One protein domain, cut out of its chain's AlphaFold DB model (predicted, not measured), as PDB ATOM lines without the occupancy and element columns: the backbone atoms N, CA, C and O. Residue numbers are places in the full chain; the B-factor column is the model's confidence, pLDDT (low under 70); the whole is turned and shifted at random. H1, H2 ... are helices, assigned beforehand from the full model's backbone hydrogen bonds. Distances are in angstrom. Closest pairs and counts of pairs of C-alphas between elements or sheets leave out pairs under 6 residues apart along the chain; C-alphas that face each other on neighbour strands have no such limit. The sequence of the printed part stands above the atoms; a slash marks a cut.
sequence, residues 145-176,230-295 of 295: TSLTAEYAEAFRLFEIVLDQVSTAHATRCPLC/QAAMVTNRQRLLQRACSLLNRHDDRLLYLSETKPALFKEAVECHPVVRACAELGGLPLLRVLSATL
ATOM      1  N   THR A 145     156.076  89.203  91.257       47.78
ATOM      2  CA  THR A 145     156.854  89.952  92.254       47.78
ATOM      3  C   THR A 145     156.968  91.439  91.906       47.78
ATOM      4  O   THR A 145     156.895  92.258  92.818       47.78
ATOM      5  N   SER A 146     157.050  91.817  90.622       51.44
ATOM      6  CA  SER A 146     157.005  93.238  90.234       51.44
ATOM      7  C   SER A 146     155.612  93.842  90.432       51.44
ATOM      8  O   SER A 146     155.504  94.908  91.027       51.44
ATOM      9  N   LEU A 147     154.542  93.127  90.067       50.62
ATOM     10  CA  LEU A 147     153.158  93.569  90.282       50.62
ATOM     11  C   LEU A 147     152.841  93.757  91.768       50.62
ATOM     12  O   LEU A 147     152.274  94.772  92.159       50.62
ATOM     13  N   THR A 148     153.234  92.815  92.627       62.44
ATOM     14  CA  THR A 148     153.027  92.965  94.079       62.44
ATOM     15  C   THR A 148     153.841  94.117  94.673       62.44
ATOM     16  O   THR A 148     153.358  94.775  95.594       62.44
ATOM     17  N   ALA A 149     155.027  94.413  94.133       64.00
ATOM     18  CA  ALA A 149     155.818  95.578  94.529       64.00
ATOM     19  C   ALA A 149     155.186  96.904  94.066       64.00
ATOM     20  O   ALA A 149     155.110  97.844  94.855       64.00
ATOM     21  N   GLU A 150     154.677  96.968  92.835       64.94
ATOM     22  CA  GLU A 150     153.964  98.132  92.288       64.94
ATOM     23  C   GLU A 150     152.666  98.417  93.057       64.94
ATOM     24  O   GLU A 150     152.409  99.558  93.440       64.94
ATOM     25  N   TYR A 151     151.883  97.382  93.380       66.75
ATOM     26  CA  TYR A 151     150.692  97.525  94.221       66.75
ATOM     27  C   TYR A 151     151.034  97.952  95.649       66.75
ATOM     28  O   TYR A 151     150.346  98.801  96.217       66.75
ATOM     29  N   ALA A 152     152.094  97.395  96.240       69.00
ATOM     30  CA  ALA A 152     152.551  97.814  97.561       69.00
ATOM     31  C   ALA A 152     152.955  99.295  97.566       69.00
ATOM     32  O   ALA A 152     152.595 100.018  98.495       69.00
ATOM     33  N   GLU A 153     153.636  99.762  96.517       71.69
ATOM     34  CA  GLU A 153     153.989 101.173  96.368       71.69
ATOM     35  C   GLU A 153     152.756 102.062  96.187       71.69
ATOM     36  O   GLU A 153     152.635 103.078  96.868       71.69
ATOM     37  N   ALA A 154     151.788 101.650  95.367       71.94
ATOM     38  CA  ALA A 154     150.537 102.382  95.190       71.94
ATOM     39  C   ALA A 154     149.757 102.534  96.509       71.94
ATOM     40  O   ALA A 154     149.272 103.623  96.819       71.94
ATOM     41  N   PHE A 155     149.682 101.480  97.333       75.19
ATOM     42  CA  PHE A 155     149.059 101.574  98.658       75.19
ATOM     43  C   PHE A 155     149.833 102.499  99.603       75.19
ATOM     44  O   PHE A 155     149.199 103.250 100.344       75.19
ATOM     45  N   ARG A 156     151.175 102.488  99.564       76.00
ATOM     46  CA  ARG A 156     152.001 103.420 100.351       76.00
ATOM     47  C   ARG A 156     151.755 104.870  99.947       76.00
ATOM     48  O   ARG A 156     151.542 105.715 100.812       76.00
ATOM     49  N   LEU A 157     151.740 105.157  98.648       73.19
ATOM     50  CA  LEU A 157     151.456 106.496  98.135       73.19
ATOM     51  C   LEU A 157     150.042 106.946  98.514       73.19
ATOM     52  O   LEU A 157     149.865 108.064  98.996       73.19
ATOM     53  N   PHE A 158     149.045 106.067  98.387       75.44
ATOM     54  CA  PHE A 158     147.683 106.375  98.819       75.44
ATOM     55  C   PHE A 158     147.596 106.678 100.318       75.44
ATOM     56  O   PHE A 158     146.896 107.606 100.717       75.44
ATOM     57  N   GLU A 159     148.305 105.918 101.152       81.75
ATOM     58  CA  GLU A 159     148.362 106.156 102.594       81.75
ATOM     59  C   GLU A 159     148.965 107.528 102.921       81.75
ATOM     60  O   GLU A 159     148.378 108.276 103.704       81.75
ATOM     61  N   ILE A 160     150.061 107.906 102.253       77.62
ATOM     62  CA  ILE A 160     150.692 109.226 102.397       77.62
ATOM     63  C   ILE A 160     149.720 110.342 102.000       77.62
ATOM     64  O   ILE A 160     149.552 111.308 102.749       77.62
ATOM     65  N   VAL A 161     149.050 110.209 100.851       77.56
ATOM     66  CA  VAL A 161     148.046 111.182 100.396       77.56
ATOM     67  C   VAL A 161     146.919 111.281 101.423       77.56
ATOM     68  O   VAL A 161     146.567 112.377 101.861       77.56
ATOM     69  N   LEU A 162     146.385 110.146 101.880       79.75
ATOM     70  CA  LEU A 162     145.317 110.108 102.873       79.75
ATOM     71  C   LEU A 162     145.724 110.766 104.199       79.75
ATOM     72  O   LEU A 162     144.910 111.480 104.790       79.75
ATOM     73  N   ASP A 163     146.961 110.582 104.657       80.88
ATOM     74  CA  ASP A 163     147.504 111.235 105.852       80.88
ATOM     75  C   ASP A 163     147.627 112.749 105.688       80.88
ATOM     76  O   ASP A 163     147.200 113.513 106.565       80.88
ATOM     77  N   GLN A 164     148.167 113.197 104.555       74.31
ATOM     78  CA  GLN A 164     148.321 114.616 104.260       74.31
ATOM     79  C   GLN A 164     146.964 115.316 104.178       74.31
ATOM     80  O   GLN A 164     146.760 116.330 104.854       74.31
ATOM     81  N   VAL A 165     146.004 114.746 103.439       77.06
ATOM     82  CA  VAL A 165     144.651 115.310 103.338       77.06
ATOM     83  C   VAL A 165     143.944 115.268 104.687       77.06
ATOM     84  O   VAL A 165     143.334 116.260 105.082       77.06
ATOM     85  N   SER A 166     144.062 114.175 105.448       78.94
ATOM     86  CA  SER A 166     143.477 114.088 106.795       78.94
ATOM     87  C   SER A 166     144.015 115.185 107.717       78.94
ATOM     88  O   SER A 166     143.249 115.824 108.440       78.94
ATOM     89  N   THR A 167     145.324 115.435 107.674       76.75
ATOM     90  CA  THR A 167     145.995 116.439 108.509       76.75
ATOM     91  C   THR A 167     145.628 117.858 108.085       76.75
ATOM     92  O   THR A 167     145.283 118.697 108.926       76.75
ATOM     93  N   ALA A 168     145.651 118.139 106.781       71.62
ATOM     94  CA  ALA A 168     145.224 119.420 106.230       71.62
ATOM     95  C   ALA A 168     143.761 119.702 106.596       71.62
ATOM     96  O   ALA A 168     143.428 120.793 107.063       71.62
ATOM     97  N   HIS A 169     142.902 118.689 106.489       74.12
ATOM     98  CA  HIS A 169     141.493 118.800 106.829       74.12
ATOM     99  C   HIS A 169     141.274 119.035 108.326       74.12
ATOM    100  O   HIS A 169     140.538 119.940 108.706       74.12
ATOM    101  N   ALA A 170     141.978 118.320 109.201       74.12
ATOM    102  CA  ALA A 170     141.868 118.530 110.643       74.12
ATOM    103  C   ALA A 170     142.318 119.940 111.075       74.12
ATOM    104  O   ALA A 170     141.704 120.559 111.947       74.12
ATOM    105  N   THR A 171     143.375 120.476 110.460       68.56
ATOM    106  CA  THR A 171     144.058 121.692 110.945       68.56
ATOM    107  C   THR A 171     143.639 122.990 110.259       68.56
ATOM    108  O   THR A 171     143.838 124.075 110.831       68.56
ATOM    109  N   ARG A 172     143.105 122.896 109.036       65.56
ATOM    110  CA  ARG A 172     142.822 124.047 108.170       65.56
ATOM    111  C   ARG A 172     141.416 124.051 107.577       65.56
ATOM    112  O   ARG A 172     141.012 125.091 107.065       65.56
ATOM    113  N   CYS A 173     140.666 122.947 107.627       69.38
ATOM    114  CA  CYS A 173     139.314 122.929 107.082       69.38
ATOM    115  C   CYS A 173     138.399 123.819 107.931       69.38
ATOM    116  O   CYS A 173     138.150 123.495 109.093       69.38
ATOM    117  N   PRO A 174     137.811 124.891 107.378       65.12
ATOM    118  CA  PRO A 174     136.901 125.758 108.134       65.12
ATOM    119  C   PRO A 174     135.631 125.019 108.597       65.12
ATOM    120  O   PRO A 174     134.920 125.490 109.482       65.12
ATOM    121  N   LEU A 175     135.350 123.846 108.017       68.62
ATOM    122  CA  LEU A 175     134.227 122.983 108.376       68.62
ATOM    123  C   LEU A 175     134.527 122.074 109.574       68.62
ATOM    124  O   LEU A 175     133.630 121.811 110.382       68.62
ATOM    125  N   CYS A 176     135.760 121.567 109.651       66.19
ATOM    126  CA  CYS A 176     136.136 120.437 110.504       66.19
ATOM    127  C   CYS A 176     137.164 120.799 111.576       66.19
ATOM    128  O   CYS A 176     137.218 120.131 112.608       66.19
ATOM    129  N   GLN A 230     149.622  88.168 100.455       67.31
ATOM    130  CA  GLN A 230     148.397  88.566  99.761       67.31
ATOM    131  C   GLN A 230     147.269  88.923 100.739       67.31
ATOM    132  O   GLN A 230     146.622  89.959 100.582       67.31
ATOM    133  N   ALA A 231     147.056  88.116 101.781       72.88
ATOM    134  CA  ALA A 231     146.043  88.385 102.802       72.88
ATOM    135  C   ALA A 231     146.322  89.692 103.569       72.88
ATOM    136  O   ALA A 231     145.404  90.481 103.826       72.88
ATOM    137  N   ALA A 232     147.591  89.967 103.884       76.81
ATOM    138  CA  ALA A 232     148.003  91.215 104.517       76.81
ATOM    139  C   ALA A 232     147.739  92.436 103.616       76.81
ATOM    140  O   ALA A 232     147.216  93.443 104.096       76.81
ATOM    141  N   MET A 233     148.025  92.339 102.311       76.50
ATOM    142  CA  MET A 233     147.746  93.413 101.348       76.50
ATOM    143  C   MET A 233     146.248  93.705 101.217       76.50
ATOM    144  O   MET A 233     145.851  94.868 101.258       76.50
ATOM    145  N   VAL A 234     145.402  92.672 101.137       76.94
ATOM    146  CA  VAL A 234     143.937  92.837 101.090       76.94
ATOM    147  C   VAL A 234     143.421  93.522 102.358       76.94
ATOM    148  O   VAL A 234     142.620  94.456 102.286       76.94
ATOM    149  N   THR A 235     143.932  93.114 103.519       84.31
ATOM    150  CA  THR A 235     143.567  93.724 104.803       84.31
ATOM    151  C   THR A 235     143.994  95.194 104.863       84.31
ATOM    152  O   THR A 235     143.233  96.045 105.329       84.31
ATOM    153  N   ASN A 236     145.193  95.515 104.365       82.62
ATOM    154  CA  ASN A 236     145.685  96.888 104.327       82.62
ATOM    155  C   ASN A 236     144.852  97.767 103.385       82.62
ATOM    156  O   ASN A 236     144.411  98.846 103.781       82.62
ATOM    157  N   ARG A 237     144.548  97.272 102.179       82.19
ATOM    158  CA  ARG A 237     143.651  97.936 101.222       82.19
ATOM    159  C   ARG A 237     142.317  98.291 101.872       82.19
ATOM    160  O   ARG A 237     141.876  99.434 101.799       82.19
ATOM    161  N   GLN A 238     141.688  97.331 102.546       82.56
ATOM    162  CA  GLN A 238     140.382  97.553 103.160       82.56
ATOM    163  C   GLN A 238     140.437  98.585 104.292       82.56
ATOM    164  O   GLN A 238     139.543  99.426 104.403       82.56
ATOM    165  N   ARG A 239     141.514  98.582 105.087       89.88
ATOM    166  CA  ARG A 239     141.761  99.600 106.118       89.88
ATOM    167  C   ARG A 239     141.890 101.000 105.511       89.88
ATOM    168  O   ARG A 239     141.269 101.940 106.010       89.88
ATOM    169  N   LEU A 240     142.671 101.137 104.440       82.38
ATOM    170  CA  LEU A 240     142.890 102.405 103.743       82.38
ATOM    171  C   LEU A 240     141.588 102.946 103.136       82.38
ATOM    172  O   LEU A 240     141.247 104.108 103.361       82.38
ATOM    173  N   LEU A 241     140.809 102.089 102.468       83.12
ATOM    174  CA  LEU A 241     139.491 102.441 101.932       83.12
ATOM    175  C   LEU A 241     138.524 102.885 103.032       83.12
ATOM    176  O   LEU A 241     137.887 103.930 102.920       83.12
ATOM    177  N   GLN A 242     138.447 102.139 104.136       88.69
ATOM    178  CA  GLN A 242     137.574 102.493 105.254       88.69
ATOM    179  C   GLN A 242     137.936 103.863 105.844       88.69
ATOM    180  O   GLN A 242     137.055 104.664 106.172       88.69
ATOM    181  N   ARG A 243     139.234 104.156 105.954       90.06
ATOM    182  CA  ARG A 243     139.736 105.431 106.467       90.06
ATOM    183  C   ARG A 243     139.443 106.589 105.507       90.06
ATOM    184  O   ARG A 243     138.977 107.634 105.967       90.06
ATOM    185  N   ALA A 244     139.623 106.387 104.203       84.06
ATOM    186  CA  ALA A 244     139.259 107.359 103.173       84.06
ATOM    187  C   ALA A 244     137.752 107.663 103.182       84.06
ATOM    188  O   ALA A 244     137.359 108.823 103.315       84.06
ATOM    189  N   CYS A 245     136.903 106.631 103.166       85.25
ATOM    190  CA  CYS A 245     135.448 106.785 103.247       85.25
ATOM    191  C   CYS A 245     135.017 107.512 104.526       85.25
ATOM    192  O   CYS A 245     134.155 108.385 104.487       85.25
ATOM    193  N   SER A 246     135.638 107.212 105.672       87.19
ATOM    194  CA  SER A 246     135.347 107.909 106.930       87.19
ATOM    195  C   SER A 246     135.688 109.404 106.873       87.19
ATOM    196  O   SER A 246     134.965 110.229 107.439       87.19
ATOM    197  N   LEU A 247     136.783 109.784 106.210       84.88
ATOM    198  CA  LEU A 247     137.141 111.189 106.019       84.88
ATOM    199  C   LEU A 247     136.145 111.899 105.093       84.88
ATOM    200  O   LEU A 247     135.644 112.966 105.452       84.88
ATOM    201  N   LEU A 248     135.834 111.288 103.948       83.56
ATOM    202  CA  LEU A 248     134.906 111.834 102.958       83.56
ATOM    203  C   LEU A 248     133.500 112.001 103.539       83.56
ATOM    204  O   LEU A 248     132.961 113.102 103.505       83.56
ATOM    205  N   ASN A 249     132.971 110.972 104.203       85.25
ATOM    206  CA  ASN A 249     131.659 111.035 104.848       85.25
ATOM    207  C   ASN A 249     131.598 112.142 105.906       85.25
ATOM    208  O   ASN A 249     130.638 112.902 105.948       85.25
ATOM    209  N   ARG A 250     132.640 112.298 106.738       82.81
ATOM    210  CA  ARG A 250     132.688 113.392 107.727       82.81
ATOM    211  C   ARG A 250     132.668 114.769 107.073       82.81
ATOM    212  O   ARG A 250     132.092 115.698 107.639       82.81
ATOM    213  N   HIS A 251     133.331 114.917 105.931       80.75
ATOM    214  CA  HIS A 251     133.329 116.163 105.179       80.75
ATOM    215  C   HIS A 251     131.951 116.442 104.563       80.75
ATOM    216  O   HIS A 251     131.418 117.535 104.762       80.75
ATOM    217  N   ASP A 252     131.356 115.449 103.905       79.25
ATOM    218  CA  ASP A 252     130.060 115.562 103.233       79.25
ATOM    219  C   ASP A 252     128.922 115.802 104.236       79.25
ATOM    220  O   ASP A 252     128.119 116.714 104.053       79.25
ATOM    221  N   ASP A 253     128.919 115.096 105.370       80.94
ATOM    222  CA  ASP A 253     127.968 115.316 106.467       80.94
ATOM    223  C   ASP A 253     128.036 116.748 107.002       80.94
ATOM    224  O   ASP A 253     127.031 117.343 107.399       80.94
ATOM    225  N   ARG A 254     129.243 117.317 107.044       77.12
ATOM    226  CA  ARG A 254     129.451 118.671 107.546       77.12
ATOM    227  C   ARG A 254     129.004 119.722 106.539       77.12
ATOM    228  O   ARG A 254     128.442 120.732 106.961       77.12
ATOM    229  N   LEU A 255     129.232 119.483 105.248       73.94
ATOM    230  CA  LEU A 255     128.685 120.306 104.171       73.94
ATOM    231  C   LEU A 255     127.156 120.286 104.200       73.94
ATOM    232  O   LEU A 255     126.546 121.353 104.222       73.94
ATOM    233  N   LEU A 256     126.556 119.097 104.303       76.69
ATOM    234  CA  LEU A 256     125.108 118.928 104.387       76.69
ATOM    235  C   LEU A 256     124.537 119.685 105.592       76.69
ATOM    236  O   LEU A 256     123.667 120.538 105.426       76.69
ATOM    237  N   TYR A 257     125.110 119.484 106.782       76.31
ATOM    238  CA  TYR A 257     124.693 120.193 107.994       76.31
ATOM    239  C   TYR A 257     124.741 121.716 107.833       76.31
ATOM    240  O   TYR A 257     123.853 122.423 108.311       76.31
ATOM    241  N   LEU A 258     125.784 122.257 107.200       70.31
ATOM    242  CA  LEU A 258     125.860 123.700 106.980       70.31
ATOM    243  C   LEU A 258     124.853 124.183 105.942       70.31
ATOM    244  O   LEU A 258     124.333 125.282 106.109       70.31
ATOM    245  N   SER A 259     124.570 123.383 104.916       69.62
ATOM    246  CA  SER A 259     123.562 123.723 103.911       69.62
ATOM    247  C   SER A 259     122.167 123.828 104.534       69.62
ATOM    248  O   SER A 259     121.436 124.774 104.253       69.62
ATOM    249  N   GLU A 260     121.855 122.936 105.478       76.38
ATOM    250  CA  GLU A 260     120.581 122.915 106.201       76.38
ATOM    251  C   GLU A 260     120.495 124.009 107.273       76.38
ATOM    252  O   GLU A 260     119.479 124.687 107.404       76.38
ATOM    253  N   THR A 261     121.560 124.207 108.058       73.56
ATOM    254  CA  THR A 261     121.523 125.123 109.215       73.56
ATOM    255  C   THR A 261     121.888 126.562 108.887       73.56
ATOM    256  O   THR A 261     121.545 127.473 109.643       73.56
ATOM    257  N   LYS A 262     122.609 126.792 107.788       71.19
ATOM    258  CA  LYS A 262     123.059 128.115 107.347       71.19
ATOM    259  C   LYS A 262     122.890 128.271 105.830       71.19
ATOM    260  O   LYS A 262     123.866 128.564 105.138       71.19
ATOM    261  N   PRO A 263     121.657 128.161 105.306       66.62
ATOM    262  CA  PRO A 263     121.392 128.211 103.867       66.62
ATOM    263  C   PRO A 263     121.808 129.543 103.230       66.62
ATOM    264  O   PRO A 263     122.123 129.587 102.048       66.62
ATOM    265  N   ALA A 264     121.876 130.631 104.008       63.34
ATOM    266  CA  ALA A 264     122.380 131.922 103.539       63.34
ATOM    267  C   ALA A 264     123.849 131.874 103.076       63.34
ATOM    268  O   ALA A 264     124.210 132.627 102.181       63.34
ATOM    269  N   LEU A 265     124.667 130.964 103.624       59.69
ATOM    270  CA  LEU A 265     126.041 130.740 103.154       59.69
ATOM    271  C   LEU A 265     126.077 130.031 101.789       59.69
ATOM    272  O   LEU A 265     127.062 130.137 101.077       59.69
ATOM    273  N   PHE A 266     125.001 129.346 101.397       57.03
ATOM    274  CA  PHE A 266     124.900 128.592 100.141       57.03
ATOM    275  C   PHE A 266     124.091 129.321  99.056       57.03
ATOM    276  O   PHE A 266     123.833 128.747  98.001       57.03
ATOM    277  N   LYS A 267     123.667 130.571  99.300       54.22
ATOM    278  CA  LYS A 267     122.938 131.385  98.310       54.22
ATOM    279  C   LYS A 267     123.844 132.023  97.250       54.22
ATOM    280  O   LYS A 267     123.339 132.430  96.210       54.22
ATOM    281  N   GLU A 268     125.152 132.104  97.491       55.25
ATOM    282  CA  GLU A 268     126.134 132.446  96.455       55.25
ATOM    283  C   GLU A 268     126.457 131.215  95.602       55.25
ATOM    284  O   GLU A 268     126.425 130.087  96.095       55.25
ATOM    285  N   ALA A 269     126.770 131.431  94.318       51.81
ATOM    286  CA  ALA A 269     127.170 130.360  93.408       51.81
ATOM    287  C   ALA A 269     128.233 129.464  94.070       51.81
ATOM    288  O   ALA A 269     129.182 129.967  94.671       51.81
ATOM    289  N   VAL A 270     128.078 128.140  93.959       52.59
ATOM    290  CA  VAL A 270     128.918 127.129  94.639       52.59
ATOM    291  C   VAL A 270     130.422 127.369  94.415       52.59
ATOM    292  O   VAL A 270     131.231 127.107  95.304       52.59
ATOM    293  N   GLU A 271     130.793 127.941  93.268       50.53
ATOM    294  CA  GLU A 271     132.169 128.288  92.878       50.53
ATOM    295  C   GLU A 271     132.721 129.569  93.539       50.53
ATOM    296  O   GLU A 271     133.939 129.759  93.664       50.53
ATOM    297  N   CYS A 272     131.839 130.459  93.996       47.47
ATOM    298  CA  CYS A 272     132.189 131.678  94.725       47.47
ATOM    299  C   CYS A 272     132.332 131.440  96.228       47.47
ATOM    300  O   CYS A 272     132.914 132.274  96.920       47.47
ATOM    301  N   HIS A 273     131.850 130.300  96.738       57.38
ATOM    302  CA  HIS A 273     131.822 130.055  98.170       57.38
ATOM    303  C   HIS A 273     133.248 129.884  98.735       57.38
ATOM    304  O   HIS A 273     133.931 128.907  98.401       57.38
ATOM    305  N   PRO A 274     133.702 130.761  99.654       57.66
ATOM    306  CA  PRO A 274     135.076 130.752 100.159       57.66
ATOM    307  C   PRO A 274     135.459 129.435 100.831       57.66
ATOM    308  O   PRO A 274     136.617 129.036 100.804       57.66
ATOM    309  N   VAL A 275     134.485 128.731 101.419       57.16
ATOM    310  CA  VAL A 275     134.725 127.431 102.056       57.16
ATOM    311  C   VAL A 275     134.823 126.307 101.033       57.16
ATOM    312  O   VAL A 275     135.641 125.418 101.220       57.16
ATOM    313  N   VAL A 276     134.036 126.335  99.951       57.41
ATOM    314  CA  VAL A 276     134.168 125.330  98.879       57.41
ATOM    315  C   VAL A 276     135.511 125.518  98.188       57.41
ATOM    316  O   VAL A 276     136.234 124.545  98.008       57.41
ATOM    317  N   ARG A 277     135.887 126.770  97.906       61.03
ATOM    318  CA  ARG A 277     137.185 127.111  97.328       61.03
ATOM    319  C   ARG A 277     138.336 126.721  98.252       61.03
ATOM    320  O   ARG A 277     139.185 125.950  97.835       61.03
ATOM    321  N   ALA A 278     138.296 127.104  99.528       57.50
ATOM    322  CA  ALA A 278     139.304 126.685 100.497       57.50
ATOM    323  C   ALA A 278     139.367 125.156 100.635       57.50
ATOM    324  O   ALA A 278     140.450 124.599 100.714       57.50
ATOM    325  N   CYS A 279     138.241 124.437 100.628       58.12
ATOM    326  CA  CYS A 279     138.237 122.972 100.669       58.12
ATOM    327  C   CYS A 279     138.758 122.322  99.377       58.12
ATOM    328  O   CYS A 279     139.388 121.270  99.461       58.12
ATOM    329  N   ALA A 280     138.536 122.936  98.211       62.06
ATOM    330  CA  ALA A 280     139.116 122.498  96.944       62.06
ATOM    331  C   ALA A 280     140.634 122.752  96.913       62.06
ATOM    332  O   ALA A 280     141.402 121.891  96.489       62.06
ATOM    333  N   GLU A 281     141.066 123.899  97.441       60.41
ATOM    334  CA  GLU A 281     142.464 124.315  97.560       60.41
ATOM    335  C   GLU A 281     143.226 123.558  98.667       60.41
ATOM    336  O   GLU A 281     144.451 123.454  98.621       60.41
ATOM    337  N   LEU A 282     142.528 122.966  99.647       57.78
ATOM    338  CA  LEU A 282     143.108 122.198 100.763       57.78
ATOM    339  C   LEU A 282     143.697 120.831 100.370       57.78
ATOM    340  O   LEU A 282     144.055 120.047 101.250       57.78
ATOM    341  N   GLY A 283     143.875 120.585  99.072       56.56
ATOM    342  CA  GLY A 283     144.807 119.576  98.582       56.56
ATOM    343  C   GLY A 283     144.192 118.195  98.433       56.56
ATOM    344  O   GLY A 283     144.586 117.265  99.119       56.56
ATOM    345  N   GLY A 284     143.256 118.038  97.496       64.50
ATOM    346  CA  GLY A 284     143.024 116.712  96.924       64.50
ATOM    347  C   GLY A 284     141.951 115.853  97.592       64.50
ATOM    348  O   GLY A 284     142.018 114.639  97.478       64.50
ATOM    349  N   LEU A 285     140.904 116.421  98.205       69.88
ATOM    350  CA  LEU A 285     139.671 115.651  98.475       69.88
ATOM    351  C   LEU A 285     139.060 115.037  97.194       69.88
ATOM    352  O   LEU A 285     138.662 113.874  97.239       69.88
ATOM    353  N   PRO A 286     139.013 115.744  96.041       69.00
ATOM    354  CA  PRO A 286     138.641 115.129  94.765       69.00
ATOM    355  C   PRO A 286     139.602 114.010  94.349       69.00
ATOM    356  O   PRO A 286     139.146 112.951  93.931       69.00
ATOM    357  N   LEU A 287     140.912 114.209  94.533       66.94
ATOM    358  CA  LEU A 287     141.930 113.187  94.276       66.94
ATOM    359  C   LEU A 287     141.696 111.950  95.155       66.94
ATOM    360  O   LEU A 287     141.685 110.839  94.649       66.94
ATOM    361  N   LEU A 288     141.408 112.132  96.444       72.81
ATOM    362  CA  LEU A 288     141.082 111.053  97.373       72.81
ATOM    363  C   LEU A 288     139.816 110.301  96.968       72.81
ATOM    364  O   LEU A 288     139.798 109.079  97.060       72.81
ATOM    365  N   ARG A 289     138.781 111.002  96.483       76.56
ATOM    366  CA  ARG A 289     137.576 110.362  95.928       76.56
ATOM    367  C   ARG A 289     137.927 109.487  94.727       76.56
ATOM    368  O   ARG A 289     137.524 108.329  94.702       76.56
ATOM    369  N   VAL A 290     138.713 110.006  93.784       69.81
ATOM    370  CA  VAL A 290     139.147 109.254  92.595       69.81
ATOM    371  C   VAL A 290     140.003 108.052  92.993       69.81
ATOM    372  O   VAL A 290     139.676 106.930  92.625       69.81
ATOM    373  N   LEU A 291     141.033 108.258  93.815       66.88
ATOM    374  CA  LEU A 291     141.940 107.199  94.254       66.88
ATOM    375  C   LEU A 291     141.220 106.116  95.071       66.88
ATOM    376  O   LEU A 291     141.492 104.931  94.909       66.88
ATOM    377  N   SER A 292     140.256 106.498  95.913       69.50
ATOM    378  CA  SER A 292     139.438 105.532  96.656       69.50
ATOM    379  C   SER A 292     138.513 104.705  95.760       69.50
ATOM    380  O   SER A 292     138.180 103.583  96.120       69.50
ATOM    381  N   ALA A 293     138.109 105.233  94.600       69.31
ATOM    382  CA  ALA A 293     137.298 104.506  93.628       69.31
ATOM    383  C   ALA A 293     138.137 103.562  92.748       69.31
ATOM    384  O   ALA A 293     137.600 102.598  92.208       69.31
ATOM    385  N   THR A 294     139.437 103.838  92.597       61.94
ATOM    386  CA  THR A 294     140.368 103.013  91.811       61.94
ATOM    387  C   THR A 294     141.027 101.889  92.604       61.94
ATOM    388  O   THR A 294     141.577 100.974  91.994       61.94
ATOM    389  N   LEU A 295     141.013 101.966  93.939       58.16
ATOM    390  CA  LEU A 295     141.653 100.986  94.816       58.16
ATOM    391  C   LEU A 295     140.822  99.739  94.995       58.16
ATOM    392  O   LEU A 295     141.428  98.664  94.859       58.16
TER     393      LEU A 295
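Overview. This is residues 145 to 176 and 230 to 295 of the 295 residues of an uncharacterized protein of Leishmania guyanensis (UniProt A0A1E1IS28). Two long helices, H1 and H2, run side by side the same way at a shallow tilt, and the short last helix, H5, packs on both of them in the opposite direction, making a loose three-helix bundle. After H2 the chain turns at the far end of the rod through little H3 and folds back through H4 to H5. The printed part has 98 residues with five named helices, in the order H1, H2, H3, H4, H5, and no named strand; its class is all helix. The whole is loose, with a radius of gyration of the C-alphas of 16.0 A, and the C-alphas span 55 by 22 by 20 A, a rod.

Arrangement. The first element is H1, residues 145 to 172, and it forms a bundle, a group of helices side by side, with H2, residues 230 to 261, and H5, residues 285 to 294. H1 and H2 touch, their closest C-alphas being those of Leu 162 and Ala 244, 6.7 A apart. Their lines stand at a shallow tilt of 26 degrees and they run the same way. H2 touches H1 with residues 233 to 247 alone. After H2 comes H3, residues 263 to 266, joined to it by a tight link of 1 residue. H3 touches no helix but is close to H2, not clearly touching, and the C-alphas of Ser 259 and Phe 266, the closest of the two, are 6.3 A apart. A short link of 7 residues leads to H4, residues 274 to 281, which touches no helix. H3 and H4 are apart, and so are H2 and H4; H1 and H4 are only just apart, with their closest C-alphas 8.1 A from each other. A tight link of 3 residues joins H4 to H5. These two are close but not clearly touching, the C-alphas of Ala 280 and Pro 286 being closest at 7.7 A, and they run the same way at a steep tilt of 47 degrees. H5 touches H1, which touches it with residues 158 to 165 alone; the closest C-alphas, those of Val 165 and Leu 285, are 7.0 A apart, and the two run opposite ways at a shallow tilt of 27 degrees. H5 also touches H2, at its residues 241 to 248 alone, with the C-alphas of Leu 241 and Ser 292 closest at 6.1 A and a steep tilt of 39 degrees, opposite ways. In H1, H2, H4 and H5 every pair of O i and N i+4 is within hydrogen-bond range; H3 is too short for such a pair, and its single O i to N i+3 pair is within range.

Along the chain. H1 has 28 residues and begins with C-alpha 145 at (156.854, 89.952, 92.254), 40.2 A from C-alpha 172. H2, the longest helix with 32 residues, measures 46.3 A and ends at C-alpha 261, (121.523, 125.123, 109.215). H3 has 4 residues and measures 5.1 A. H4 has 8 residues and measures 10.1 A. H5 has 10 residues, measures 14.3 A and ends at C-alpha 294, (140.368, 103.013, 91.811).

Size, cuts and confidence. The two C-alphas farthest apart are those of Thr 145 and Ala 264, at 55.5 A. Residues 177 to 229 are not printed, and C-alphas 176 and 230 are 35.8 A apart across this cut, which lies between H1 and H2. No link that is printed whole is long. Leu 295 is the chain's last residue. The mean pLDDT of the printed part is 70.4, and 47 residues are under 70, among them residues 145 to 152, 263 to 287 and 290 to 295.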